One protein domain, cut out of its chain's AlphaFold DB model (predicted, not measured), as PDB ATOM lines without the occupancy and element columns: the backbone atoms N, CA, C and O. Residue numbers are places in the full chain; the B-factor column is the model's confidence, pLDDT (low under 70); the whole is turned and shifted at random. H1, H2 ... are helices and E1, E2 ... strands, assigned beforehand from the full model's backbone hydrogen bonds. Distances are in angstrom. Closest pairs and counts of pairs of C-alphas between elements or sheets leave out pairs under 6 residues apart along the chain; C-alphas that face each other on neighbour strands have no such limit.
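AT A GLANCE: This is residues 147 to 210, 218 to 325 and 335 to 349 of the 354 residues of a protein of Trypanosoma cruzi (UniProt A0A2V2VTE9). Two twisted five-stranded sheets lie face to face as a sandwich, E3 E4 E5 E10 E7 over E1 E2 E6 E9 E8, with the one named helix, H1, at one end of the long axis. The edges of the two sheets come close at E1 and E3, and residues 172 to 192 make a long loop at the end away from H1. The printed part has 187 residues, with named elements in the order E1 E2 E3 E4 E5 H1 E6 E7 E8 E9 E10; the class is mostly strand, though the named elements hold only 90 residues, under half. The first sheet is antiparallel, and the second is mixed. The whole is compact, with a radius of gyration of the C-alphas of 17.8 A, and elongated, spanning 55 by 35 by 26 A.

HOW THE PARTS SIT: One sheet runs E3, residues 193 to 202, E4, 222 to 230, E5, 236 to 243, E10, 340 to 348, and E7, 287 to 295. E3 and E4 are antiparallel, with N 198 and O 226 at 2.9 A; E4 and E5 form a hairpin, with N 227 and O 240 at 2.9 A. E5 and E10 have N 239 and O 342 at 2.9 A, while E10 and E7 have one pair within hydrogen-bond range, N 343 and O 294 at 3.3 A. The other sheet runs E1, residues 147 to 151, E2, 166 to 171, E6, 270 to 277, E9, 310 to 319, and E8, 303 to 307. E1 and E2 form a hairpin, with N 148 and O 169 at 2.8 A; E2 and E6 are parallel, with N 170 and O 275 at 2.8 A. E6 and E9 are antiparallel, with N 276 and O 311 at 2.8 A, and E8 and E9 form a hairpin, with N 307 and O 310 at 2.8 A. In this sandwich, two sheets face to face, the parts that face each other are 9.7 A centre to centre, and the strands of the one sheet are at 33 degrees to those of the other. The closest C-alphas of E1 and E3 are those of Val 147 and Gly 198, 4.6 A apart. H1, residues 249 to 259, is on the sheet of E3 at a height of 7.1 A, over none of its strands; the C-alphas of Cys 222 in E4 and Cys 249 are 4.6 A apart. Every O i to N i+4 pair in H1 is within hydrogen-bond range.

IN THESE COORDINATES: E1 begins at C-alpha 147 (-32.227, 41.417, 14.788). E3 is 26.7 A long and bends by 61 degrees at residue 196; E9 is 23.6 A long and bends by 74 degrees at residue 315. E4 measures 25.4 A, and E10 measures 26.0 A, ending at C-alpha 348 (-12.723, 30.496, 11.329). H1 begins at C-alpha 249 (-49.334, 33.153, 14.066).

THE WHOLE: The C-alphas of Gly 181 and Thr 261, the two farthest apart, are 56.2 A apart. Residues 211 to 217 and 326 to 334 are not printed, with gaps of 9.1 A and 12.5 A between C-alphas. The links E1 to E2 and E2 to E3 are long. Mean pLDDT of the printed part is 72.8; residues 280 to 308 are under 70, and E7 has a mean of 46.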
ATOM      1  N   VAL A 147     -31.599  42.024  15.967       98.00
ATOM      2  CA  VAL A 147     -32.227  41.417  14.788       98.00
ATOM      3  C   VAL A 147     -33.280  42.383  14.252       98.00
ATOM      4  O   VAL A 147     -34.239  42.727  14.942       98.00
ATOM      5  N   LEU A 148     -33.102  42.841  13.015       98.12
ATOM      6  CA  LEU A 148     -33.985  43.806  12.367       98.12
ATOM      7  C   LEU A 148     -34.796  43.138  11.245       98.12
ATOM      8  O   LEU A 148     -34.195  42.723  10.248       98.12
ATOM      9  N   PRO A 149     -36.134  43.065  11.362       96.88
ATOM     10  CA  PRO A 149     -36.995  42.601  10.282       96.88
ATOM     11  C   PRO A 149     -37.335  43.727   9.294       96.88
ATOM     12  O   PRO A 149     -37.787  44.807   9.682       96.88
ATOM     13  N   THR A 150     -37.178  43.453   8.001       95.69
ATOM     14  CA  THR A 150     -37.584  44.341   6.899       95.69
ATOM     15  C   THR A 150     -38.260  43.551   5.787       95.69
ATOM     16  O   THR A 150     -38.035  42.351   5.664       95.69
ATOM     17  N   PHE A 151     -39.042  44.197   4.924       93.69
ATOM     18  CA  PHE A 151     -39.480  43.556   3.683       93.69
ATOM     19  C   PHE A 151     -38.322  43.442   2.688       93.69
ATOM     20  O   PHE A 151     -37.548  44.382   2.510       93.69
ATOM     21  N   THR A 152     -38.212  42.290   2.027       90.94
ATOM     22  CA  THR A 152     -37.188  42.002   1.011       90.94
ATOM     23  C   THR A 152     -37.461  42.744  -0.294       90.94
ATOM     24  O   THR A 152     -36.529  43.200  -0.955       90.94
ATOM     25  N   ASN A 153     -38.732  42.863  -0.681       85.88
ATOM     26  CA  ASN A 153     -39.165  43.563  -1.886       85.88
ATOM     27  C   ASN A 153     -40.381  44.429  -1.556       85.88
ATOM     28  O   ASN A 153     -41.332  43.946  -0.951       85.88
ATOM     29  N   THR A 154     -40.332  45.694  -1.966       84.56
ATOM     30  CA  THR A 154     -41.380  46.688  -1.705       84.56
ATOM     31  C   THR A 154     -42.142  47.115  -2.956       84.56
ATOM     32  O   THR A 154     -42.973  48.023  -2.917       84.56
ATOM     33  N   SER A 155     -41.867  46.466  -4.088       79.81
ATOM     34  CA  SER A 155     -42.509  46.761  -5.366       79.81
ATOM     35  C   SER A 155     -44.011  46.515  -5.272       79.81
ATOM     36  O   SER A 155     -44.446  45.407  -4.992       79.81
ATOM     37  N   GLY A 156     -44.803  47.560  -5.515       75.06
ATOM     38  CA  GLY A 156     -46.265  47.473  -5.478       75.06
ATOM     39  C   GLY A 156     -46.885  47.548  -4.080       75.06
ATOM     40  O   GLY A 156     -48.111  47.593  -3.995       75.06
ATOM     41  N   MET A 157     -46.079  47.642  -3.015       80.81
ATOM     42  CA  MET A 157     -46.593  47.744  -1.649       80.81
ATOM     43  C   MET A 157     -47.327  49.064  -1.403       80.81
ATOM     44  O   MET A 157     -46.873  50.156  -1.754       80.81
ATOM     45  N   ARG A 158     -48.461  48.946  -0.728       74.88
ATOM     46  CA  ARG A 158     -49.352  50.002  -0.255       74.88
ATOM     47  C   ARG A 158     -49.408  50.021   1.268       74.88
ATOM     48  O   ARG A 158     -49.526  51.109   1.830       74.88
ATOM     49  N   SER A 159     -49.284  48.862   1.919       75.69
ATOM     50  CA  SER A 159     -49.358  48.723   3.377       75.69
ATOM     51  C   SER A 159     -48.364  47.698   3.950       75.69
ATOM     52  O   SER A 159     -47.740  46.939   3.217       75.69
ATOM     53  N   THR A 160     -48.237  47.678   5.282       70.62
ATOM     54  CA  THR A 160     -47.552  46.651   6.100       70.62
ATOM     55  C   THR A 160     -48.139  45.248   5.963       70.62
ATOM     56  O   THR A 160     -47.499  44.283   6.361       70.62
ATOM     57  N   HIS A 161     -49.362  45.131   5.460       74.00
ATOM     58  CA  HIS A 161     -50.156  43.901   5.474       74.00
ATOM     59  C   HIS A 161     -50.268  43.265   4.096       74.00
ATOM     60  O   HIS A 161     -50.855  42.196   3.944       74.00
ATOM     61  N   ASP A 162     -49.680  43.917   3.095       75.56
ATOM     62  CA  ASP A 162     -49.569  43.369   1.759       75.56
ATOM     63  C   ASP A 162     -48.682  42.122   1.791       75.56
ATOM     64  O   ASP A 162     -47.730  42.018   2.570       75.56
ATOM     65  N   ALA A 163     -48.999  41.173   0.915       75.56
ATOM     66  CA  ALA A 163     -48.244  39.946   0.760       75.56
ATOM     67  C   ALA A 163     -46.781  40.267   0.408       75.56
ATOM     68  O   ALA A 163     -46.477  40.770  -0.675       75.56
ATOM     69  N   ALA A 164     -45.876  40.021   1.354       83.19
ATOM     70  CA  ALA A 164     -44.470  40.359   1.211       83.19
ATOM     71  C   ALA A 164     -43.575  39.343   1.921       83.19
ATOM     72  O   ALA A 164     -43.970  38.670   2.876       83.19
ATOM     73  N   ASN A 165     -42.342  39.256   1.433       89.69
ATOM     74  CA  ASN A 165     -41.300  38.418   2.005       89.69
ATOM     75  C   ASN A 165     -40.350  39.250   2.863       89.69
ATOM     76  O   ASN A 165     -40.202  40.455   2.653       89.69
ATOM     77  N   TYR A 166     -39.706  38.597   3.820       92.56
ATOM     78  CA  TYR A 166     -38.938  39.220   4.882       92.56
ATOM     79  C   TYR A 166     -37.438  38.991   4.717       92.56
ATOM     80  O   TYR A 166     -36.975  37.933   4.283       92.56
ATOM     81  N   THR A 167     -36.687  40.007   5.119       94.50
ATOM     82  CA  THR A 167     -35.256  39.966   5.370       94.50
ATOM     83  C   THR A 167     -35.034  40.138   6.868       94.50
ATOM     84  O   THR A 167     -35.588  41.069   7.455       94.50
ATOM     85  N   LEU A 168     -34.204  39.293   7.484       95.88
ATOM     86  CA  LEU A 168     -33.698  39.543   8.841       95.88
ATOM     87  C   LEU A 168     -32.234  39.977   8.766       95.88
ATOM     88  O   LEU A 168     -31.393  39.260   8.221       95.88
ATOM     89  N   THR A 169     -31.939  41.158   9.311       96.88
ATOM     90  CA  THR A 169     -30.569  41.669   9.452       96.88
ATOM     91  C   THR A 169     -30.114  41.503  10.896       96.88
ATOM     92  O   THR A 169     -30.622  42.173  11.794       96.88
ATOM     93  N   VAL A 170     -29.174  40.591  11.117       95.94
ATOM     94  CA  VAL A 170     -28.604  40.229  12.415       95.94
ATOM     95  C   VAL A 170     -27.254  40.915  12.572       95.94
ATOM     96  O   VAL A 170     -26.370  40.756  11.734       95.94
ATOM     97  N   THR A 171     -27.076  41.648  13.664       94.94
ATOM     98  CA  THR A 171     -25.792  42.250  14.042       94.94
ATOM     99  C   THR A 171     -25.239  41.527  15.256       94.94
ATOM    100  O   THR A 171     -25.895  41.446  16.292       94.94
ATOM    101  N   LEU A 172     -24.031  40.991  15.137       91.19
ATOM    102  CA  LEU A 172     -23.398  40.212  16.193       91.19
ATOM    103  C   LEU A 172     -22.380  41.061  16.960       91.19
ATOM    104  O   LEU A 172     -21.746  41.946  16.373       91.19
ATOM    105  N   PRO A 173     -22.191  40.802  18.264       88.44
ATOM    106  CA  PRO A 173     -21.039  41.324  18.976       88.44
ATOM    107  C   PRO A 173     -19.749  40.757  18.380       88.44
ATOM    108  O   PRO A 173     -19.757  39.787  17.619       88.44
ATOM    109  N   ARG A 174     -18.629  41.358  18.778       82.12
ATOM    110  CA  ARG A 174     -17.302  40.767  18.608       82.12
ATOM    111  C   ARG A 174     -17.328  39.314  19.074       82.12
ATOM    112  O   ARG A 174     -17.655  39.043  20.230       82.12
ATOM    113  N   LEU A 175     -17.056  38.391  18.153       78.06
ATOM    114  CA  LEU A 175     -17.120  36.956  18.408       78.06
ATOM    115  C   LEU A 175     -15.851  36.429  19.094       78.06
ATOM    116  O   LEU A 175     -15.870  35.382  19.728       78.06
ATOM    117  N   GLU A 176     -14.763  37.186  19.020       73.50
ATOM    118  CA  GLU A 176     -13.444  36.879  19.558       73.50
ATOM    119  C   GLU A 176     -13.413  36.399  21.005       73.50
ATOM    120  O   GLU A 176     -12.716  35.423  21.282       73.50
ATOM    121  N   PRO A 177     -14.157  37.009  21.941       74.81
ATOM    122  CA  PRO A 177     -14.168  36.541  23.320       74.81
ATOM    123  C   PRO A 177     -14.737  35.122  23.468       74.81
ATOM    124  O   PRO A 177     -14.422  34.440  24.443       74.81
ATOM    125  N   PHE A 178     -15.552  34.666  22.509       72.75
ATOM    126  CA  PHE A 178     -16.216  33.364  22.544       72.75
ATOM    127  C   PHE A 178     -15.392  32.240  21.913       72.75
ATOM    128  O   PHE A 178     -15.708  31.076  22.151       72.75
ATOM    129  N   PHE A 179     -14.336  32.551  21.158       69.19
ATOM    130  CA  PHE A 179     -13.517  31.564  20.448       69.19
ATOM    131  C   PHE A 179     -12.038  31.633  20.877       69.19
ATOM    132  O   PHE A 179     -11.536  32.651  21.349       69.19
ATOM    133  N   SER A 180     -11.336  30.505  20.798       62.09
ATOM    134  CA  SER A 180      -9.929  30.354  21.172       62.09
ATOM    135  C   SER A 180      -8.994  30.537  19.973       62.09
ATOM    136  O   SER A 180      -9.447  30.634  18.836       62.09
ATOM    137  N   GLY A 181      -7.678  30.506  20.239       54.44
ATOM    138  CA  GLY A 181      -6.554  30.538  19.283       54.44
ATOM    139  C   GLY A 181      -6.610  29.558  18.095       54.44
ATOM    140  O   GLY A 181      -5.745  29.619  17.231       54.44
ATOM    141  N   GLY A 182      -7.605  28.668  18.041       52.69
ATOM    142  CA  GLY A 182      -7.843  27.712  16.953       52.69
ATOM    143  C   GLY A 182      -9.297  27.654  16.473       52.69
ATOM    144  O   GLY A 182      -9.682  26.684  15.833       52.69
ATOM    145  N   GLY A 183     -10.131  28.652  16.802       57.44
ATOM    146  CA  GLY A 183     -11.553  28.669  16.434       57.44
ATOM    147  C   GLY A 183     -12.449  27.776  17.300       57.44
ATOM    148  O   GLY A 183     -13.642  27.669  17.030       57.44
ATOM    149  N   GLU A 184     -11.913  27.161  18.358       60.53
ATOM    150  CA  GLU A 184     -12.709  26.379  19.308       60.53
ATOM    151  C   GLU A 184     -13.456  27.293  20.281       60.53
ATOM    152  O   GLU A 184     -12.911  28.272  20.789       60.53
ATOM    153  N   TYR A 185     -14.708  26.961  20.577       66.06
ATOM    154  CA  TYR A 185     -15.526  27.721  21.516       66.06
ATOM    155  C   TYR A 185     -14.938  27.682  22.943       66.06
ATOM    156  O   TYR A 185     -14.678  26.612  23.487       66.06
ATOM    157  N   ARG A 186     -14.749  28.853  23.569       59.25
ATOM    158  CA  ARG A 186     -14.165  29.021  24.917       59.25
ATOM    159  C   ARG A 186     -15.170  28.898  26.064       59.25
ATOM    160  O   ARG A 186     -14.763  28.887  27.225       59.25
ATOM    161  N   GLY A 187     -16.471  28.863  25.782       60.91
ATOM    162  CA  GLY A 187     -17.483  28.910  26.836       60.91
ATOM    163  C   GLY A 187     -17.554  27.618  27.653       60.91
ATOM    164  O   GLY A 187     -17.784  26.538  27.119       60.91
ATOM    165  N   SER A 188     -17.432  27.757  28.975       51.28
ATOM    166  CA  SER A 188     -17.607  26.686  29.971       51.28
ATOM    167  C   SER A 188     -19.076  26.496  30.411       51.28
ATOM    168  O   SER A 188     -19.349  25.772  31.368       51.28
ATOM    169  N   GLY A 189     -20.024  27.200  29.782       53.41
ATOM    170  CA  GLY A 189     -21.428  27.261  30.200       53.41
ATOM    171  C   GLY A 189     -22.310  26.170  29.587       53.41
ATOM    172  O   GLY A 189     -22.125  25.789  28.437       53.41
ATOM    173  N   ILE A 190     -23.305  25.712  30.354       49.78
ATOM    174  CA  ILE A 190     -24.331  24.736  29.931       49.78
ATOM    175  C   ILE A 190     -25.481  25.426  29.157       49.78
ATOM    176  O   ILE A 190     -26.283  24.753  28.517       49.78
ATOM    177  N   SER A 191     -25.574  26.763  29.193       58.69
ATOM    178  CA  SER A 191     -26.702  27.525  28.642       58.69
ATOM    179  C   SER A 191     -26.359  28.303  27.370       58.69
ATOM    180  O   SER A 191     -25.370  29.037  27.339       58.69
ATOM    181  N   ASP A 192     -27.249  28.201  26.386       70.62
ATOM    182  CA  ASP A 192     -27.417  29.083  25.229       70.62
ATOM    183  C   ASP A 192     -27.124  30.557  25.553       70.62
ATOM    184  O   ASP A 192     -27.789  31.159  26.402       70.62
ATOM    185  N   GLN A 193     -26.164  31.160  24.847       83.06
ATOM    186  CA  GLN A 193     -25.905  32.593  24.958       83.06
ATOM    187  C   GLN A 193     -26.592  33.337  23.820       83.06
ATOM    188  O   GLN A 193     -26.289  33.121  22.648       83.06
ATOM    189  N   ILE A 194     -27.497  34.252  24.162       89.69
ATOM    190  CA  ILE A 194     -28.149  35.101  23.170       89.69
ATOM    191  C   ILE A 194     -27.185  36.221  22.776       89.69
ATOM    192  O   ILE A 194     -26.764  37.015  23.617       89.69
ATOM    193  N   LEU A 195     -26.828  36.263  21.496       91.56
ATOM    194  CA  LEU A 195     -25.925  37.256  20.922       91.56
ATOM    195  C   LEU A 195     -26.666  38.419  20.272       91.56
ATOM    196  O   LEU A 195     -26.134  39.524  20.246       91.56
ATOM    197  N   ALA A 196     -27.865  38.177  19.736       95.62
ATOM    198  CA  ALA A 196     -28.697  39.227  19.169       95.62
ATOM    199  C   ALA A 196     -30.189  38.964  19.377       95.62
ATOM    200  O   ALA A 196     -30.616  37.809  19.370       95.62
ATOM    201  N   GLN A 197     -30.977  40.031  19.528       97.00
ATOM    202  CA  GLN A 197     -32.426  39.944  19.735       97.00
ATOM    203  C   GLN A 197     -33.213  40.972  18.925       97.00
ATOM    204  O   GLN A 197     -32.720  42.047  18.587       97.00
ATOM    205  N   GLY A 198     -34.467  40.656  18.638       96.94
ATOM    206  CA  GLY A 198     -35.434  41.585  18.072       96.94
ATOM    207  C   GLY A 198     -36.840  41.015  18.147       96.94
ATOM    208  O   GLY A 198     -37.013  39.852  18.493       96.94
ATOM    209  N   ASP A 199     -37.825  41.820  17.769       95.50
ATOM    210  CA  ASP A 199     -39.216  41.380  17.690       95.50
ATOM    211  C   ASP A 199     -39.774  41.619  16.293       95.50
ATOM    212  O   ASP A 199     -39.345  42.535  15.583       95.50
ATOM    213  N   LEU A 200     -40.787  40.835  15.940       94.88
ATOM    214  CA  LEU A 200     -41.662  41.090  14.805       94.88
ATOM    215  C   LEU A 200     -43.119  40.948  15.237       94.88
ATOM    216  O   LEU A 200     -43.539  39.885  15.688       94.88
ATOM    217  N   PHE A 201     -43.891  42.011  15.049       92.50
ATOM    218  CA  PHE A 201     -45.331  42.018  15.256       92.50
ATOM    219  C   PHE A 201     -46.082  42.051  13.921       92.50
ATOM    220  O   PHE A 201     -45.762  42.851  13.038       92.50
ATOM    221  N   VAL A 202     -47.098  41.198  13.794       89.50
ATOM    222  CA  VAL A 202     -47.974  41.088  12.624       89.50
ATOM    223  C   VAL A 202     -49.421  40.901  13.080       89.50
ATOM    224  O   VAL A 202     -49.715  40.058  13.926       89.50
ATOM    225  N   ASP A 203     -50.339  41.651  12.486       86.75
ATOM    226  CA  ASP A 203     -51.785  41.467  12.619       86.75
ATOM    227  C   ASP A 203     -52.459  41.619  11.246       86.75
ATOM    228  O   ASP A 203     -51.809  41.406  10.227       86.75
ATOM    229  N   ASP A 204     -53.753  41.944  11.196       80.81
ATOM    230  CA  ASP A 204     -54.500  42.156   9.948       80.81
ATOM    231  C   ASP A 204     -54.566  43.622   9.477       80.81
ATOM    232  O   ASP A 204     -55.167  43.912   8.440       80.81
ATOM    233  N   GLY A 205     -54.005  44.554  10.256       79.25
ATOM    234  CA  GLY A 205     -53.836  45.962   9.893       79.25
ATOM    235  C   GLY A 205     -55.070  46.831   9.827       79.25
ATOM    236  O   GLY A 205     -54.965  48.010   9.491       79.25
ATOM    237  N   SER A 206     -56.241  46.271  10.099       74.00
ATOM    238  CA  SER A 206     -57.507  46.948   9.824       74.00
ATOM    239  C   SER A 206     -58.509  46.806  10.954       74.00
ATOM    240  O   SER A 206     -59.294  47.729  11.191       74.00
ATOM    241  N   ARG A 207     -58.499  45.681  11.676       75.50
ATOM    242  CA  ARG A 207     -59.428  45.469  12.780       75.50
ATOM    243  C   ARG A 207     -58.894  46.119  14.046       75.50
ATOM    244  O   ARG A 207     -57.711  46.061  14.364       75.50
ATOM    245  N   HIS A 208     -59.804  46.708  14.813       71.62
ATOM    246  CA  HIS A 208     -59.483  47.161  16.157       71.62
ATOM    247  C   HIS A 208     -59.270  45.939  17.055       71.62
ATOM    248  O   HIS A 208     -60.225  45.243  17.417       71.62
ATOM    249  N   ILE A 209     -58.019  45.684  17.419       70.31
ATOM    250  CA  ILE A 209     -57.642  44.570  18.282       70.31
ATOM    251  C   ILE A 209     -57.401  45.100  19.694       70.31
ATOM    252  O   ILE A 209     -56.619  46.023  19.898       70.31
ATOM    253  N   ASN A 210     -58.074  44.516  20.691       68.50
ATOM    254  CA  ASN A 210     -57.712  44.767  22.081       68.50
ATOM    255  C   ASN A 210     -56.582  43.814  22.481       68.50
ATOM    256  O   ASN A 210     -56.840  42.695  22.927       68.50
ATOM    257  N   TYR A 218     -61.733  36.826  18.817       52.47
ATOM    258  CA  TYR A 218     -61.720  37.867  17.766       52.47
ATOM    259  C   TYR A 218     -60.372  38.529  17.452       52.47
ATOM    260  O   TYR A 218     -60.341  39.493  16.686       52.47
ATOM    261  N   HIS A 219     -59.256  38.049  17.998       55.81
ATOM    262  CA  HIS A 219     -57.984  38.768  17.896       55.81
ATOM    263  C   HIS A 219     -56.837  37.830  17.528       55.81
ATOM    264  O   HIS A 219     -56.142  37.309  18.396       55.81
ATOM    265  N   ALA A 220     -56.641  37.626  16.227       69.69
ATOM    266  CA  ALA A 220     -55.434  37.003  15.714       69.69
ATOM    267  C   ALA A 220     -54.358  38.089  15.585       69.69
ATOM    268  O   ALA A 220     -54.430  38.935  14.697       69.69
ATOM    269  N   PHE A 221     -53.383  38.088  16.490       84.31
ATOM    270  CA  PHE A 221     -52.116  38.792  16.304       84.31
ATOM    271  C   PHE A 221     -50.969  37.801  16.498       84.31
ATOM    272  O   PHE A 221     -51.093  36.825  17.237       84.31
ATOM    273  N   CYS A 222     -49.845  38.056  15.847       87.00
ATOM    274  CA  CYS A 222     -48.631  37.265  15.920       87.00
ATOM    275  C   CYS A 222     -47.513  38.177  16.402       87.00
ATOM    276  O   CYS A 222     -47.234  39.203  15.786       87.00
ATOM    277  N   ALA A 223     -46.877  37.806  17.506       89.88
ATOM    278  CA  ALA A 223     -45.689  38.478  17.996       89.88
ATOM    279  C   ALA A 223     -44.586  37.428  18.086       89.88
ATOM    280  O   ALA A 223     -44.751  36.410  18.758       89.88
ATOM    281  N   LEU A 224     -43.489  37.653  17.376       92.00
ATOM    282  CA  LEU A 224     -42.345  36.758  17.316       92.00
ATOM    283  C   LEU A 224     -41.167  37.391  18.044       92.00
ATOM    284  O   LEU A 224     -40.772  38.506  17.712       92.00
ATOM    285  N   ALA A 225     -40.577  36.648  18.975       93.62
ATOM    286  CA  ALA A 225     -39.249  36.925  19.497       93.62
ATOM    287  C   ALA A 225     -38.214  36.323  18.539       93.62
ATOM    288  O   ALA A 225     -38.244  35.121  18.271       93.62
ATOM    289  N   LEU A 226     -37.319  37.157  18.021       95.44
ATOM    290  CA  LEU A 226     -36.216  36.796  17.135       95.44
ATOM    291  C   LEU A 226     -34.932  36.743  17.965       95.44
ATOM    292  O   LEU A 226     -34.556  37.734  18.588       95.44
ATOM    293  N   GLU A 227     -34.240  35.608  17.972       94.56
ATOM    294  CA  GLU A 227     -33.040  35.400  18.785       94.56
ATOM    295  C   GLU A 227     -31.941  34.762  17.941       94.56
ATOM    296  O   GLU A 227     -32.149  33.717  17.330       94.56
ATOM    297  N   CYS A 228     -30.752  35.360  17.943       92.69
ATOM    298  CA  CYS A 228     -29.542  34.695  17.482       92.69
ATOM    299  C   CYS A 228     -28.759  34.199  18.696       92.69
ATOM    300  O   CYS A 228     -28.376  34.991  19.558       92.69
ATOM    301  N   VAL A 229     -28.553  32.890  18.767       89.81
ATOM    302  CA  VAL A 229     -27.976  32.180  19.905       89.81
ATOM    303  C   VAL A 229     -26.689  31.493  19.484       89.81
ATOM    304  O   VAL A 229     -26.627  30.906  18.409       89.81
ATOM    305  N   LEU A 230     -25.676  31.533  20.339       84.50
ATOM    306  CA  LEU A 230     -24.475  30.721  20.196       84.50
ATOM    307  C   LEU A 230     -24.610  29.467  21.064       84.50
ATOM    308  O   LEU A 230     -24.726  29.576  22.288       84.50
ATOM    309  N   PHE A 231     -24.613  28.290  20.431       74.88
ATOM    310  CA  PHE A 231     -24.766  27.011  21.123       74.88
ATOM    311  C   PHE A 231     -23.430  26.512  21.703       74.88
ATOM    312  O   PHE A 231     -22.487  26.234  20.944       74.88
ATOM    313  N   PRO A 232     -23.338  26.332  23.037       58.03
ATOM    314  CA  PRO A 232     -22.143  25.795  23.677       58.03
ATOM    315  C   PRO A 232     -21.811  24.381  23.179       58.03
ATOM    316  O   PRO A 232     -22.685  23.526  23.062       58.03
ATOM    317  N   GLY A 233     -20.537  24.115  22.883       60.28
ATOM    318  CA  GLY A 233     -20.038  22.779  22.520       60.28
ATOM    319  C   GLY A 233     -20.064  22.429  21.027       60.28
ATOM    320  O   GLY A 233     -19.377  21.491  20.632       60.28
ATOM    321  N   LYS A 234     -20.784  23.190  20.190       64.25
ATOM    322  CA  LYS A 234     -20.705  23.076  18.718       64.25
ATOM    323  C   LYS A 234     -20.142  24.320  18.031       64.25
ATOM    324  O   LYS A 234     -19.615  24.205  16.932       64.25
ATOM    325  N   GLY A 235     -20.232  25.490  18.676       66.31
ATOM    326  CA  GLY A 235     -19.836  26.766  18.065       66.31
ATOM    327  C   GLY A 235     -20.795  27.241  16.967       66.31
ATOM    328  O   GLY A 235     -20.485  28.193  16.256       66.31
ATOM    329  N   ASP A 236     -21.951  26.585  16.836       76.00
ATOM    330  CA  ASP A 236     -22.975  26.920  15.854       76.00
ATOM    331  C   ASP A 236     -23.757  28.156  16.319       76.00
ATOM    332  O   ASP A 236     -24.189  28.249  17.475       76.00
ATOM    333  N   LEU A 237     -23.960  29.100  15.401       82.50
ATOM    334  CA  LEU A 237     -24.911  30.188  15.574       82.50
ATOM    335  C   LEU A 237     -26.279  29.724  15.109       82.50
ATOM    336  O   LEU A 237     -26.410  29.179  14.023       82.50
ATOM    337  N   VAL A 238     -27.318  29.987  15.880       86.06
ATOM    338  CA  VAL A 238     -28.683  29.623  15.514       86.06
ATOM    339  C   VAL A 238     -29.556  30.851  15.596       86.06
ATOM    340  O   VAL A 238     -29.717  31.445  16.660       86.06
ATOM    341  N   LEU A 239     -30.115  31.242  14.458       89.50
ATOM    342  CA  LEU A 239     -31.171  32.236  14.396       89.50
ATOM    343  C   LEU A 239     -32.508  31.510  14.518       89.50
ATOM    344  O   LEU A 239     -32.881  30.761  13.624       89.50
ATOM    345  N   ARG A 240     -33.237  31.748  15.604       89.75
ATOM    346  CA  ARG A 240     -34.559  31.166  15.852       89.75
ATOM    347  C   ARG A 240     -35.601  32.253  16.054       89.75
ATOM    348  O   ARG A 240     -35.290  33.328  16.570       89.75
ATOM    349  N   TRP A 241     -36.844  31.965  15.692       91.00
ATOM    350  CA  TRP A 241     -37.982  32.827  15.997       91.00
ATOM    351  C   TRP A 241     -39.075  32.042  16.706       91.00
ATOM    352  O   TRP A 241     -39.368  30.897  16.365       91.00
ATOM    353  N   ARG A 242     -39.658  32.641  17.743       87.38
ATOM    354  CA  ARG A 242     -40.614  31.975  18.638       87.38
ATOM    355  C   ARG A 242     -41.827  32.859  18.853       87.38
ATOM    356  O   ARG A 242     -41.675  34.054  19.085       87.38
ATOM    357  N   ALA A 243     -43.017  32.272  18.815       84.69
ATOM    358  CA  ALA A 243     -44.238  32.988  19.153       84.69
ATOM    359  C   ALA A 243     -44.231  33.368  20.642       84.69
ATOM    360  O   ALA A 243     -43.978  32.531  21.511       84.69
ATOM    361  N   ILE A 244     -44.509  34.634  20.941       82.19
ATOM    362  CA  ILE A 244     -44.677  35.124  22.311       82.19
ATOM    363  C   ILE A 244     -46.025  34.617  22.847       82.19
ATOM    364  O   ILE A 244     -46.965  34.367  22.086       82.19
ATOM    365  N   ALA A 245     -46.128  34.436  24.166       72.00
ATOM    366  CA  ALA A 245     -47.351  33.968  24.813       72.00
ATOM    367  C   ALA A 245     -48.584  34.790  24.390       72.00
ATOM    368  O   ALA A 245     -48.522  36.011  24.275       72.00
ATOM    369  N   ASN A 246     -49.716  34.103  24.212       73.12
ATOM    370  CA  ASN A 246     -50.997  34.667  23.762       73.12
ATOM    371  C   ASN A 246     -51.016  35.222  22.325       73.12
ATOM    372  O   ASN A 246     -51.980  35.894  21.971       73.12
ATOM    373  N   SER A 247     -50.009  34.923  21.501       78.00
ATOM    374  CA  SER A 247     -50.042  35.206  20.062       78.00
ATOM    375  C   SER A 247     -50.458  33.970  19.249       78.00
ATOM    376  O   SER A 247     -50.197  32.837  19.654       78.00
ATOM    377  N   SER A 248     -51.120  34.183  18.109       80.88
ATOM    378  CA  SER A 248     -51.546  33.132  17.178       80.88
ATOM    379  C   SER A 248     -51.090  33.446  15.754       80.88
ATOM    380  O   SER A 248     -51.763  34.133  14.986       80.88
ATOM    381  N   CYS A 249     -49.916  32.930  15.390       81.19
ATOM    382  CA  CYS A 249     -49.334  33.153  14.066       81.19
ATOM    383  C   CYS A 249     -50.050  32.381  12.952       81.19
ATOM    384  O   CYS A 249     -50.161  32.894  11.839       81.19
ATOM    385  N   CYS A 250     -50.629  31.214  13.267       79.88
ATOM    386  CA  CYS A 250     -51.440  30.453  12.315       79.88
ATOM    387  C   CYS A 250     -52.731  31.205  11.942       79.88
ATOM    388  O   CYS A 250     -53.031  31.354  10.757       79.88
ATOM    389  N   ASP A 251     -53.454  31.752  12.928       79.44
ATOM    390  CA  ASP A 251     -54.695  32.489  12.660       79.44
ATOM    391  C   ASP A 251     -54.425  33.770  11.863       79.44
ATOM    392  O   ASP A 251     -55.145  34.071  10.911       79.44
ATOM    393  N   VAL A 252     -53.352  34.501  12.198       82.75
ATOM    394  CA  VAL A 252     -52.927  35.687  11.433       82.75
ATOM    395  C   VAL A 252     -52.616  35.315   9.992       82.75
ATOM    396  O   VAL A 252     -53.111  35.963   9.071       82.75
ATOM    397  N   LEU A 253     -51.842  34.249   9.779       81.75
ATOM    398  CA  LEU A 253     -51.504  33.780   8.440       81.75
ATOM    399  C   LEU A 253     -52.759  33.396   7.644       81.75
ATOM    400  O   LEU A 253     -52.860  33.732   6.464       81.75
ATOM    401  N   HIS A 254     -53.730  32.736   8.282       80.31
ATOM    402  CA  HIS A 254     -55.003  32.389   7.654       80.31
ATOM    403  C   HIS A 254     -55.795  33.643   7.248       80.31
ATOM    404  O   HIS A 254     -56.275  33.733   6.116       80.31
ATOM    405  N   VAL A 255     -55.901  34.637   8.137       80.50
ATOM    406  CA  VAL A 255     -56.592  35.906   7.854       80.50
ATOM    407  C   VAL A 255     -55.925  36.648   6.697       80.50
ATOM    408  O   VAL A 255     -56.610  37.014   5.741       80.50
ATOM    409  N   LEU A 256     -54.604  36.817   6.743       80.00
ATOM    410  CA  LEU A 256     -53.853  37.522   5.707       80.00
ATOM    411  C   LEU A 256     -54.013  36.845   4.338       80.00
ATOM    412  O   LEU A 256     -54.368  37.517   3.372       80.00
ATOM    413  N   ARG A 257     -53.891  35.512   4.266       77.56
ATOM    414  CA  ARG A 257     -54.096  34.743   3.023       77.56
ATOM    415  C   ARG A 257     -55.524  34.820   2.485       77.56
ATOM    416  O   ARG A 257     -55.721  34.820   1.277       77.56
ATOM    417  N   SER A 258     -56.524  34.892   3.364       74.31
ATOM    418  CA  SER A 258     -57.926  35.040   2.945       74.31
ATOM    419  C   SER A 258     -58.252  36.428   2.382       74.31
ATOM    420  O   SER A 258     -59.215  36.580   1.634       74.31
ATOM    421  N   SER A 259     -57.463  37.443   2.746       66.25
ATOM    422  CA  SER A 259     -57.677  38.837   2.343       66.25
ATOM    423  C   SER A 259     -56.967  39.220   1.039       66.25
ATOM    424  O   SER A 259     -57.334  40.208   0.402       66.25
ATOM    425  N   THR A 260     -55.970  38.440   0.621       62.09
ATOM    426  CA  THR A 260     -55.201  38.680  -0.602       62.09
ATOM    427  C   THR A 260     -55.944  38.134  -1.818       62.09
ATOM    428  O   THR A 260     -56.122  36.928  -1.957       62.09
ATOM    429  N   THR A 261     -56.378  39.023  -2.715       54.25
ATOM    430  CA  THR A 261     -57.064  38.666  -3.972       54.25
ATOM    431  C   THR A 261     -56.124  38.140  -5.060       54.25
ATOM    432  O   THR A 261     -56.603  37.595  -6.053       54.25
ATOM    433  N   ASP A 262     -54.808  38.301  -4.892       50.59
ATOM    434  CA  ASP A 262     -53.802  37.745  -5.796       50.59
ATOM    435  C   ASP A 262     -53.519  36.284  -5.423       50.59
ATOM    436  O   ASP A 262     -52.785  35.969  -4.488       50.59
ATOM    437  N   VAL A 263     -54.151  35.391  -6.184       42.03
ATOM    438  CA  VAL A 263     -53.937  33.939  -6.196       42.03
ATOM    439  C   VAL A 263     -52.590  33.637  -6.867       42.03
ATOM    440  O   VAL A 263     -52.523  33.055  -7.945       42.03
ATOM    441  N   THR A 264     -51.493  34.081  -6.261       47.69
ATOM    442  CA  THR A 264     -50.176  33.483  -6.498       47.69
ATOM    443  C   THR A 264     -49.833  32.668  -5.266       47.69
ATOM    444  O   THR A 264     -49.519  33.216  -4.210       47.69
ATOM    445  N   ASP A 265     -50.021  31.357  -5.412       45.25
ATOM    446  CA  ASP A 265     -49.854  30.306  -4.412       45.25
ATOM    447  C   ASP A 265     -48.694  30.553  -3.438       45.25
ATOM    448  O   ASP A 265     -47.558  30.726  -3.855       45.25
ATOM    449  N   GLY A 266     -48.966  30.495  -2.132       54.28
ATOM    450  CA  GLY A 266     -48.017  30.049  -1.100       54.28
ATOM    451  C   GLY A 266     -46.736  30.858  -0.809       54.28
ATOM    452  O   GLY A 266     -46.171  30.659   0.264       54.28
ATOM    453  N   GLU A 267     -46.289  31.773  -1.672       62.66
ATOM    454  CA  GLU A 267     -44.935  32.367  -1.645       62.66
ATOM    455  C   GLU A 267     -44.822  33.715  -0.906       62.66
ATOM    456  O   GLU A 267     -43.978  34.559  -1.219       62.66
ATOM    457  N   SER A 268     -45.692  33.959   0.071       73.25
ATOM    458  CA  SER A 268     -45.712  35.209   0.844       73.25
ATOM    459  C   SER A 268     -45.599  34.949   2.338       73.25
ATOM    460  O   SER A 268     -45.975  33.880   2.824       73.25
ATOM    461  N   PHE A 269     -45.103  35.947   3.072       82.31
ATOM    462  CA  PHE A 269     -44.751  35.843   4.491       82.31
ATOM    463  C   PHE A 269     -43.599  34.864   4.767       82.31
ATOM    464  O   PHE A 269     -43.503  34.271   5.846       82.31
ATOM    465  N   LEU A 270     -42.708  34.713   3.783       86.88
ATOM    466  CA  LEU A 270     -41.509  33.896   3.884       86.88
ATOM    467  C   LEU A 270     -40.304  34.754   4.256       86.88
ATOM    468  O   LEU A 270     -40.135  35.870   3.767       86.88
ATOM    469  N   LEU A 271     -39.424  34.203   5.076       88.88
ATOM    470  CA  LEU A 271     -38.055  34.660   5.218       88.88
ATOM    471  C   LEU A 271     -37.278  34.260   3.961       88.88
ATOM    472  O   LEU A 271     -37.052  33.074   3.726       88.88
ATOM    473  N   THR A 272     -36.869  35.252   3.165       89.19
ATOM    474  CA  THR A 272     -36.191  35.019   1.878       89.19
ATOM    475  C   THR A 272     -34.749  35.489   1.812       89.19
ATOM    476  O   THR A 272     -33.996  35.080   0.920       89.19
ATOM    477  N   ARG A 273     -34.345  36.327   2.769       90.81
ATOM    478  CA  ARG A 273     -32.983  36.843   2.864       90.81
ATOM    479  C   ARG A 273     -32.537  36.956   4.317       90.81
ATOM    480  O   ARG A 273     -33.282  37.414   5.179       90.81
ATOM    481  N   LEU A 274     -31.288  36.593   4.570       91.00
ATOM    482  CA  LEU A 274     -30.614  36.810   5.843       91.00
ATOM    483  C   LEU A 274     -29.347  37.621   5.622       91.00
ATOM    484  O   LEU A 274     -28.593  37.361   4.683       91.00
ATOM    485  N   ARG A 275     -29.114  38.593   6.498       92.25
ATOM    486  CA  ARG A 275     -27.893  39.399   6.526       92.25
ATOM    487  C   ARG A 275     -27.268  39.244   7.904       92.25
ATOM    488  O   ARG A 275     -27.933  39.534   8.892       92.25
ATOM    489  N   PHE A 276     -26.018  38.803   7.975       90.06
ATOM    490  CA  PHE A 276     -25.255  38.719   9.219       90.06
ATOM    491  C   PHE A 276     -24.096  39.702   9.159       90.06
ATOM    492  O   PHE A 276     -23.235  39.595   8.289       90.06
ATOM    493  N   MET A 277     -24.082  40.648  10.089       90.38
ATOM    494  CA  MET A 277     -22.995  41.598  10.285       90.38
ATOM    495  C   MET A 277     -22.194  41.184  11.511       90.38
ATOM    496  O   MET A 277     -22.765  40.962  12.582       90.38
ATOM    497  N   PHE A 278     -20.883  41.069  11.355       84.31
ATOM    498  CA  PHE A 278     -19.978  40.669  12.425       84.31
ATOM    499  C   PHE A 278     -18.636  41.386  12.275       84.31
ATOM    500  O   PHE A 278     -18.170  41.662  11.170       84.31
ATOM    501  N   ALA A 279     -18.017  41.694  13.408       76.62
ATOM    502  CA  ALA A 279     -16.709  42.312  13.471       76.62
ATOM    503  C   ALA A 279     -15.648  41.219  13.529       76.62
ATOM    504  O   ALA A 279     -15.777  40.244  14.270       76.62
ATOM    505  N   THR A 280     -14.584  41.403  12.761       61.03
ATOM    506  CA  THR A 280     -13.375  40.595  12.849       61.03
ATOM    507  C   THR A 280     -12.216  41.507  13.257       61.03
ATOM    508  O   THR A 280     -12.153  42.651  12.794       61.03
ATOM    509  N   PRO A 281     -11.304  41.088  14.156       52.19
ATOM    510  CA  PRO A 281     -10.065  41.815  14.375       52.19
ATOM    511  C   PRO A 281      -9.265  41.745  13.096       52.19
ATOM    512  O   PRO A 281      -8.898  40.649  12.669       52.19
ATOM    513  N   GLU A 282      -8.978  42.916  12.548       49.50
ATOM    514  CA  GLU A 282      -8.165  43.097  11.354       49.50
ATOM    515  C   GLU A 282      -8.848  42.563  10.084       49.50
ATOM    516  O   GLU A 282      -9.546  41.552  10.083       49.50
ATOM    517  N   GLU A 283      -8.643  43.257   8.963       41.25
ATOM    518  CA  GLU A 283      -9.247  43.019   7.637       41.25
ATOM    519  C   GLU A 283      -8.954  41.623   7.018       41.25
ATOM    520  O   GLU A 283      -9.117  41.413   5.818       41.25
ATOM    521  N   LYS A 284      -8.505  40.648   7.816       40.34
ATOM    522  CA  LYS A 284      -7.947  39.358   7.401       40.34
ATOM    523  C   LYS A 284      -8.706  38.122   7.873       40.34
ATOM    524  O   LYS A 284      -8.259  37.019   7.571       40.34
ATOM    525  N   LYS A 285      -9.844  38.232   8.562       46.19
ATOM    526  CA  LYS A 285     -10.621  37.028   8.916       46.19
ATOM    527  C   LYS A 285     -11.787  36.862   7.960       46.19
ATOM    528  O   LYS A 285     -12.837  37.477   8.103       46.19
ATOM    529  N   HIS A 286     -11.574  36.057   6.930       46.25
ATOM    530  CA  HIS A 286     -12.657  35.617   6.065       46.25
ATOM    531  C   HIS A 286     -13.452  34.551   6.818       46.25
ATOM    532  O   HIS A 286     -12.892  33.522   7.192       46.25
ATOM    533  N   VAL A 287     -14.755  34.765   7.015       47.78
ATOM    534  CA  VAL A 287     -15.675  33.637   7.209       47.78
ATOM    535  C   VAL A 287     -15.671  32.889   5.882       47.78
ATOM    536  O   VAL A 287     -16.314  33.291   4.914       47.78
ATOM    537  N   THR A 288     -14.828  31.866   5.795       40.69
ATOM    538  CA  THR A 288     -14.455  31.227   4.529       40.69
ATOM    539  C   THR A 288     -15.527  30.279   4.019       40.69
ATOM    540  O   THR A 288     -15.524  29.939   2.837       40.69
ATOM    541  N   ARG A 289     -16.452  29.835   4.880       41.47
ATOM    542  CA  ARG A 289     -17.506  28.900   4.490       41.47
ATOM    543  C   ARG A 289     -18.630  28.862   5.522       41.47
ATOM    544  O   ARG A 289     -18.369  28.599   6.690       41.47
ATOM    545  N   VAL A 290     -19.873  29.048   5.077       48.06
ATOM    546  CA  VAL A 290     -21.035  28.515   5.801       48.06
ATOM    547  C   VAL A 290     -21.194  27.071   5.338       48.06
ATOM    548  O   VAL A 290     -21.528  26.826   4.182       48.06
ATOM    549  N   GLU A 291     -20.832  26.113   6.191       39.69
ATOM    550  CA  GLU A 291     -20.771  24.691   5.807       39.69
ATOM    551  C   GLU A 291     -22.151  24.064   5.618       39.69
ATOM    552  O   GLU A 291     -22.312  23.181   4.778       39.69
ATOM    553  N   SER A 292     -23.142  24.534   6.368       44.78
ATOM    554  CA  SER A 292     -24.520  24.082   6.256       44.78
ATOM    555  C   SER A 292     -25.422  25.101   6.931       44.78
ATOM    556  O   SER A 292     -25.320  25.315   8.140       44.78
ATOM    557  N   LEU A 293     -26.283  25.735   6.144       48.16
ATOM    558  CA  LEU A 293     -27.503  26.331   6.653       48.16
ATOM    559  C   LEU A 293     -28.535  25.217   6.641       48.16
ATOM    560  O   LEU A 293     -28.909  24.770   5.566       48.16
ATOM    561  N   VAL A 294     -28.869  24.701   7.816       51.28
ATOM    562  CA  VAL A 294     -29.815  23.597   7.989       51.28
ATOM    563  C   VAL A 294     -31.053  24.230   8.602       51.28
ATOM    564  O   VAL A 294     -30.981  24.764   9.710       51.28
ATOM    565  N   ASP A 295     -32.144  24.261   7.844       52.09
ATOM    566  CA  ASP A 295     -33.466  24.538   8.400       52.09
ATOM    567  C   ASP A 295     -34.002  23.292   9.127       52.09
ATOM    568  O   ASP A 295     -33.387  22.221   9.095       52.09
ATOM    569  N   ASP A 296     -35.177  23.395   9.745       49.44
ATOM    570  CA  ASP A 296     -35.848  22.259  10.395       49.44
ATOM    571  C   ASP A 296     -36.084  21.055   9.449       49.44
ATOM    572  O   ASP A 296     -36.334  19.936   9.905       49.44
ATOM    573  N   GLN A 297     -35.962  21.254   8.128       49.22
ATOM    574  CA  GLN A 297     -36.121  20.249   7.070       49.22
ATOM    575  C   GLN A 297     -34.790  19.777   6.445       49.22
ATOM    576  O   GLN A 297     -34.790  18.916   5.565       49.22
ATOM    577  N   ARG A 298     -33.646  20.272   6.933       51.56
ATOM    578  CA  ARG A 298     -32.283  20.009   6.446       51.56
ATOM    579  C   ARG A 298     -31.987  20.402   4.989       51.56
ATOM    580  O   ARG A 298     -31.181  19.735   4.336       51.56
ATOM    581  N   MET A 299     -32.566  21.488   4.477       46.69
ATOM    582  CA  MET A 299     -32.238  22.005   3.139       46.69
ATOM    583  C   MET A 299     -31.013  22.929   3.133       46.69
ATOM    584  O   MET A 299     -30.935  23.871   3.909       46.69
ATOM    585  N   MET A 300     -30.071  22.684   2.213       49.00
ATOM    586  CA  MET A 300     -28.848  23.483   2.036       49.00
ATOM    587  C   MET A 300     -29.142  24.829   1.354       49.00
ATOM    588  O   MET A 300     -29.584  24.849   0.205       49.00
ATOM    589  N   LEU A 301     -28.837  25.952   2.014       56.59
ATOM    590  CA  LEU A 301     -29.013  27.300   1.447       56.59
ATOM    591  C   LEU A 301     -27.783  27.784   0.658       56.59
ATOM    592  O   LEU A 301     -26.639  27.492   1.011       56.59
ATOM    593  N   SER A 302     -28.014  28.562  -0.405       53.09
ATOM    594  CA  SER A 302     -26.951  29.141  -1.239       53.09
ATOM    595  C   SER A 302     -26.395  30.445  -0.662       53.09
ATOM    596  O   SER A 302     -27.143  31.370  -0.338       53.09
ATOM    597  N   LEU A 303     -25.068  30.548  -0.596       59.78
ATOM    598  CA  LEU A 303     -24.363  31.792  -0.287       59.78
ATOM    599  C   LEU A 303     -24.521  32.776  -1.452       59.78
ATOM    600  O   LEU A 303     -24.139  32.457  -2.576       59.78
ATOM    601  N   GLY A 304     -25.090  33.956  -1.189       54.19
ATOM    602  CA  GLY A 304     -25.277  34.989  -2.212       54.19
ATOM    603  C   GLY A 304     -24.012  35.822  -2.418       54.19
ATOM    604  O   GLY A 304     -23.540  35.976  -3.542       54.19
ATOM    605  N   GLY A 305     -23.436  36.325  -1.323       57.16
ATOM    606  CA  GLY A 305     -22.214  37.126  -1.329       57.16
ATOM    607  C   GLY A 305     -21.636  37.293   0.077       57.16
ATOM    608  O   GLY A 305     -22.364  37.246   1.070       57.16
ATOM    609  N   SER A 306     -20.316  37.464   0.165       57.16
ATOM    610  CA  SER A 306     -19.598  37.674   1.427       57.16
ATOM    611  C   SER A 306     -18.620  38.840   1.276       57.16
ATOM    612  O   SER A 306     -17.783  38.838   0.372       57.16
ATOM    613  N   LYS A 307     -18.752  39.848   2.142       63.41
ATOM    614  CA  LYS A 307     -17.721  40.854   2.440       63.41
ATOM    615  C   LYS A 307     -17.060  40.474   3.772       63.41
ATOM    616  O   LYS A 307     -17.603  39.669   4.523       63.41
ATOM    617  N   SER A 308     -15.922  41.080   4.105       63.09
ATOM    618  CA  SER A 308     -15.175  40.788   5.345       63.09
ATOM    619  C   SER A 308     -16.004  40.895   6.638       63.09
ATOM    620  O   SER A 308     -15.691  40.197   7.600       63.09
ATOM    621  N   SER A 309     -17.053  41.725   6.655       73.12
ATOM    622  CA  SER A 309     -17.920  41.969   7.821       73.12
ATOM    623  C   SER A 309     -19.425  41.786   7.562       73.12
ATOM    624  O   SER A 309     -20.232  42.053   8.451       73.12
ATOM    625  N   LEU A 310     -19.824  41.351   6.358       82.62
ATOM    626  CA  LEU A 310     -21.226  41.154   5.970       82.62
ATOM    627  C   LEU A 310     -21.385  39.864   5.168       82.62
ATOM    628  O   LEU A 310     -20.841  39.727   4.073       82.62
ATOM    629  N   LEU A 311     -22.202  38.963   5.692       84.25
ATOM    630  CA  LEU A 311     -22.615  37.729   5.044       84.25
ATOM    631  C   LEU A 311     -24.077  37.844   4.611       84.25
ATOM    632  O   LEU A 311     -24.949  38.082   5.446       84.25
ATOM    633  N   GLU A 312     -24.351  37.622   3.326       84.12
ATOM    634  CA  GLU A 312     -25.715  37.600   2.798       84.12
ATOM    635  C   GLU A 312     -26.095  36.212   2.273       84.12
ATOM    636  O   GLU A 312     -25.454  35.641   1.385       84.12
ATOM    637  N   VAL A 313     -27.198  35.689   2.806       82.19
ATOM    638  CA  VAL A 313     -27.832  34.446   2.365       82.19
ATOM    639  C   VAL A 313     -29.132  34.816   1.667       82.19
ATOM    640  O   VAL A 313     -29.981  35.503   2.236       82.19
ATOM    641  N   SER A 314     -29.281  34.380   0.422       78.81
ATOM    642  CA  SER A 314     -30.474  34.607  -0.400       78.81
ATOM    643  C   SER A 314     -30.994  33.277  -0.940       78.81
ATOM    644  O   SER A 314     -30.272  32.282  -0.936       78.81
ATOM    645  N   GLY A 315     -32.247  33.260  -1.403       67.75
ATOM    646  CA  GLY A 315     -32.896  32.027  -1.868       67.75
ATOM    647  C   GLY A 315     -33.422  31.156  -0.725       67.75
ATOM    648  O   GLY A 315     -33.676  29.974  -0.919       67.75
ATOM    649  N   VAL A 316     -33.571  31.740   0.466       71.62
ATOM    650  CA  VAL A 316     -34.275  31.120   1.592       71.62
ATOM    651  C   VAL A 316     -35.779  31.155   1.294       71.62
ATOM    652  O   VAL A 316     -36.253  32.069   0.623       71.62
ATOM    653  N   ALA A 317     -36.535  30.166   1.753       80.44
ATOM    654  CA  ALA A 317     -37.994  30.150   1.630       80.44
ATOM    655  C   ALA A 317     -38.609  29.565   2.906       80.44
ATOM    656  O   ALA A 317     -39.325  28.569   2.873       80.44
ATOM    657  N   LEU A 318     -38.265  30.160   4.053       82.75
ATOM    658  CA  LEU A 318     -38.688  29.651   5.358       82.75
ATOM    659  C   LEU A 318     -39.951  30.361   5.834       82.75
ATOM    660  O   LEU A 318     -40.021  31.589   5.758       82.75
ATOM    661  N   PRO A 319     -40.953  29.634   6.346       83.56
ATOM    662  CA  PRO A 319     -42.154  30.266   6.854       83.56
ATOM    663  C   PRO A 319     -41.844  31.049   8.131       83.56
ATOM    664  O   PRO A 319     -41.383  30.494   9.124       83.56
ATOM    665  N   LEU A 320     -42.150  32.346   8.127       84.00
ATOM    666  CA  LEU A 320     -41.948  33.174   9.316       84.00
ATOM    667  C   LEU A 320     -43.121  33.047  10.302       84.00
ATOM    668  O   LEU A 320     -42.925  33.124  11.510       84.00
ATOM    669  N   LEU A 321     -44.336  32.823   9.785       79.38
ATOM    670  CA  LEU A 321     -45.586  32.793  10.560       79.38
ATOM    671  C   LEU A 321     -46.198  31.388  10.735       79.38
ATOM    672  O   LEU A 321     -47.179  31.251  11.465       79.38
ATOM    673  N   ALA A 322     -45.679  30.349  10.069       67.56
ATOM    674  CA  ALA A 322     -46.287  29.015  10.114       67.56
ATOM    675  C   ALA A 322     -45.724  28.186  11.281       67.56
ATOM    676  O   ALA A 322     -44.600  27.708  11.210       67.56
ATOM    677  N   GLY A 323     -46.511  28.025  12.348       58.16
ATOM    678  CA  GLY A 323     -46.314  26.985  13.371       58.16
ATOM    679  C   GLY A 323     -47.301  25.826  13.177       58.16
ATOM    680  O   GLY A 323     -48.163  25.907  12.303       58.16
ATOM    681  N   ASP A 324     -47.202  24.765  13.988       51.81
ATOM    682  CA  ASP A 324     -48.099  23.596  13.939       51.81
ATOM    683  C   ASP A 324     -49.584  24.001  14.054       51.81
ATOM    684  O   ASP A 324     -50.120  24.216  15.138       51.81
ATOM    685  N   CYS A 325     -50.274  24.080  12.913       50.31
ATOM    686  CA  CYS A 325     -51.721  24.307  12.832       50.31
ATOM    687  C   CYS A 325     -52.531  23.003  13.016       50.31
ATOM    688  O   CYS A 325     -53.762  23.024  13.018       50.31
ATOM    689  N   SER A 335     -45.842  27.153  23.709       45.28
ATOM    690  CA  SER A 335     -44.918  26.129  23.206       45.28
ATOM    691  C   SER A 335     -43.477  26.638  23.338       45.28
ATOM    692  O   SER A 335     -43.157  27.742  22.899       45.28
ATOM    693  N   SER A 336     -42.604  25.842  23.957       53.00
ATOM    694  CA  SER A 336     -41.167  26.130  24.050       53.00
ATOM    695  C   SER A 336     -40.440  25.967  22.711       53.00
ATOM    696  O   SER A 336     -39.289  26.393  22.594       53.00
ATOM    697  N   ARG A 337     -41.089  25.352  21.712       62.53
ATOM    698  CA  ARG A 337     -40.502  25.108  20.395       62.53
ATOM    699  C   ARG A 337     -40.536  26.371  19.533       62.53
ATOM    700  O   ARG A 337     -41.543  27.084  19.547       62.53
ATOM    701  N   PRO A 338     -39.455  26.657  18.788       61.56
ATOM    702  CA  PRO A 338     -39.464  27.748  17.832       61.56
ATOM    703  C   PRO A 338     -40.468  27.503  16.706       61.56
ATOM    704  O   PRO A 338     -40.807  26.365  16.393       61.56
ATOM    705  N   VAL A 339     -40.954  28.601  16.125       73.56
ATOM    706  CA  VAL A 339     -41.745  28.591  14.885       73.56
ATOM    707  C   VAL A 339     -40.845  28.195  13.714       73.56
ATOM    708  O   VAL A 339     -41.290  27.499  12.811       73.56
ATOM    709  N   GLY A 340     -39.577  28.597  13.763       80.12
ATOM    710  CA  GLY A 340     -38.527  28.031  12.933       80.12
ATOM    711  C   GLY A 340     -37.144  28.462  13.404       80.12
ATOM    712  O   GLY A 340     -36.992  29.401  14.199       80.12
ATOM    713  N   GLU A 341     -36.136  27.747  12.925       83.62
ATOM    714  CA  GLU A 341     -34.736  28.047  13.187       83.62
ATOM    715  C   GLU A 341     -33.842  27.847  11.964       83.62
ATOM    716  O   GLU A 341     -34.160  27.156  10.997       83.62
ATOM    717  N   VAL A 342     -32.703  28.523  12.014       81.88
ATOM    718  CA  VAL A 342     -31.667  28.524  10.998       81.88
ATOM    719  C   VAL A 342     -30.330  28.339  11.694       81.88
ATOM    720  O   VAL A 342     -29.893  29.211  12.448       81.88
ATOM    721  N   HIS A 343     -29.666  27.223  11.410       79.38
ATOM    722  CA  HIS A 343     -28.334  26.923  11.936       79.38
ATOM    723  C   HIS A 343     -27.267  27.467  10.996       79.38
ATOM    724  O   HIS A 343     -27.313  27.227   9.797       79.38
ATOM    725  N   LEU A 344     -26.291  28.188  11.527       76.06
ATOM    726  CA  LEU A 344     -25.151  28.753  10.821       76.06
ATOM    727  C   LEU A 344     -23.879  28.259  11.484       76.06
ATOM    728  O   LEU A 344     -23.501  28.688  12.575       76.06
ATOM    729  N   LYS A 345     -23.180  27.382  10.775       71.38
ATOM    730  CA  LYS A 345     -21.856  26.943  11.184       71.38
ATOM    731  C   LYS A 345     -20.805  27.913  10.656       71.38
ATOM    732  O   LYS A 345     -20.626  28.023   9.439       71.38
ATOM    733  N   LEU A 346     -20.134  28.621  11.564       66.62
ATOM    734  CA  LEU A 346     -19.011  29.495  11.235       66.62
ATOM    735  C   LEU A 346     -17.705  28.706  11.332       66.62
ATOM    736  O   LEU A 346     -17.399  28.141  12.378       66.62
ATOM    737  N   ASN A 347     -16.924  28.686  10.254       58.31
ATOM    738  CA  ASN A 347     -15.570  28.144  10.273       58.31
ATOM    739  C   ASN A 347     -14.572  29.310  10.208       58.31
ATOM    740  O   ASN A 347     -14.557  30.066   9.231       58.31
ATOM    741  N   PHE A 348     -13.780  29.487  11.266       54.53
ATOM    742  CA  PHE A 348     -12.723  30.496  11.329       54.53
ATOM    743  C   PHE A 348     -11.393  29.837  10.941       54.53
ATOM    744  O   PHE A 348     -11.057  28.779  11.468       54.53
ATOM    745  N   SER A 349     -10.617  30.429  10.029       49.78
ATOM    746  CA  SER A 349      -9.339  29.837   9.603       49.78
ATOM    747  C   SER A 349      -8.335  29.745  10.759       49.78
ATOM    748  O   SER A 349      -8.252  30.645  11.588       49.78
TER     749      SER A 349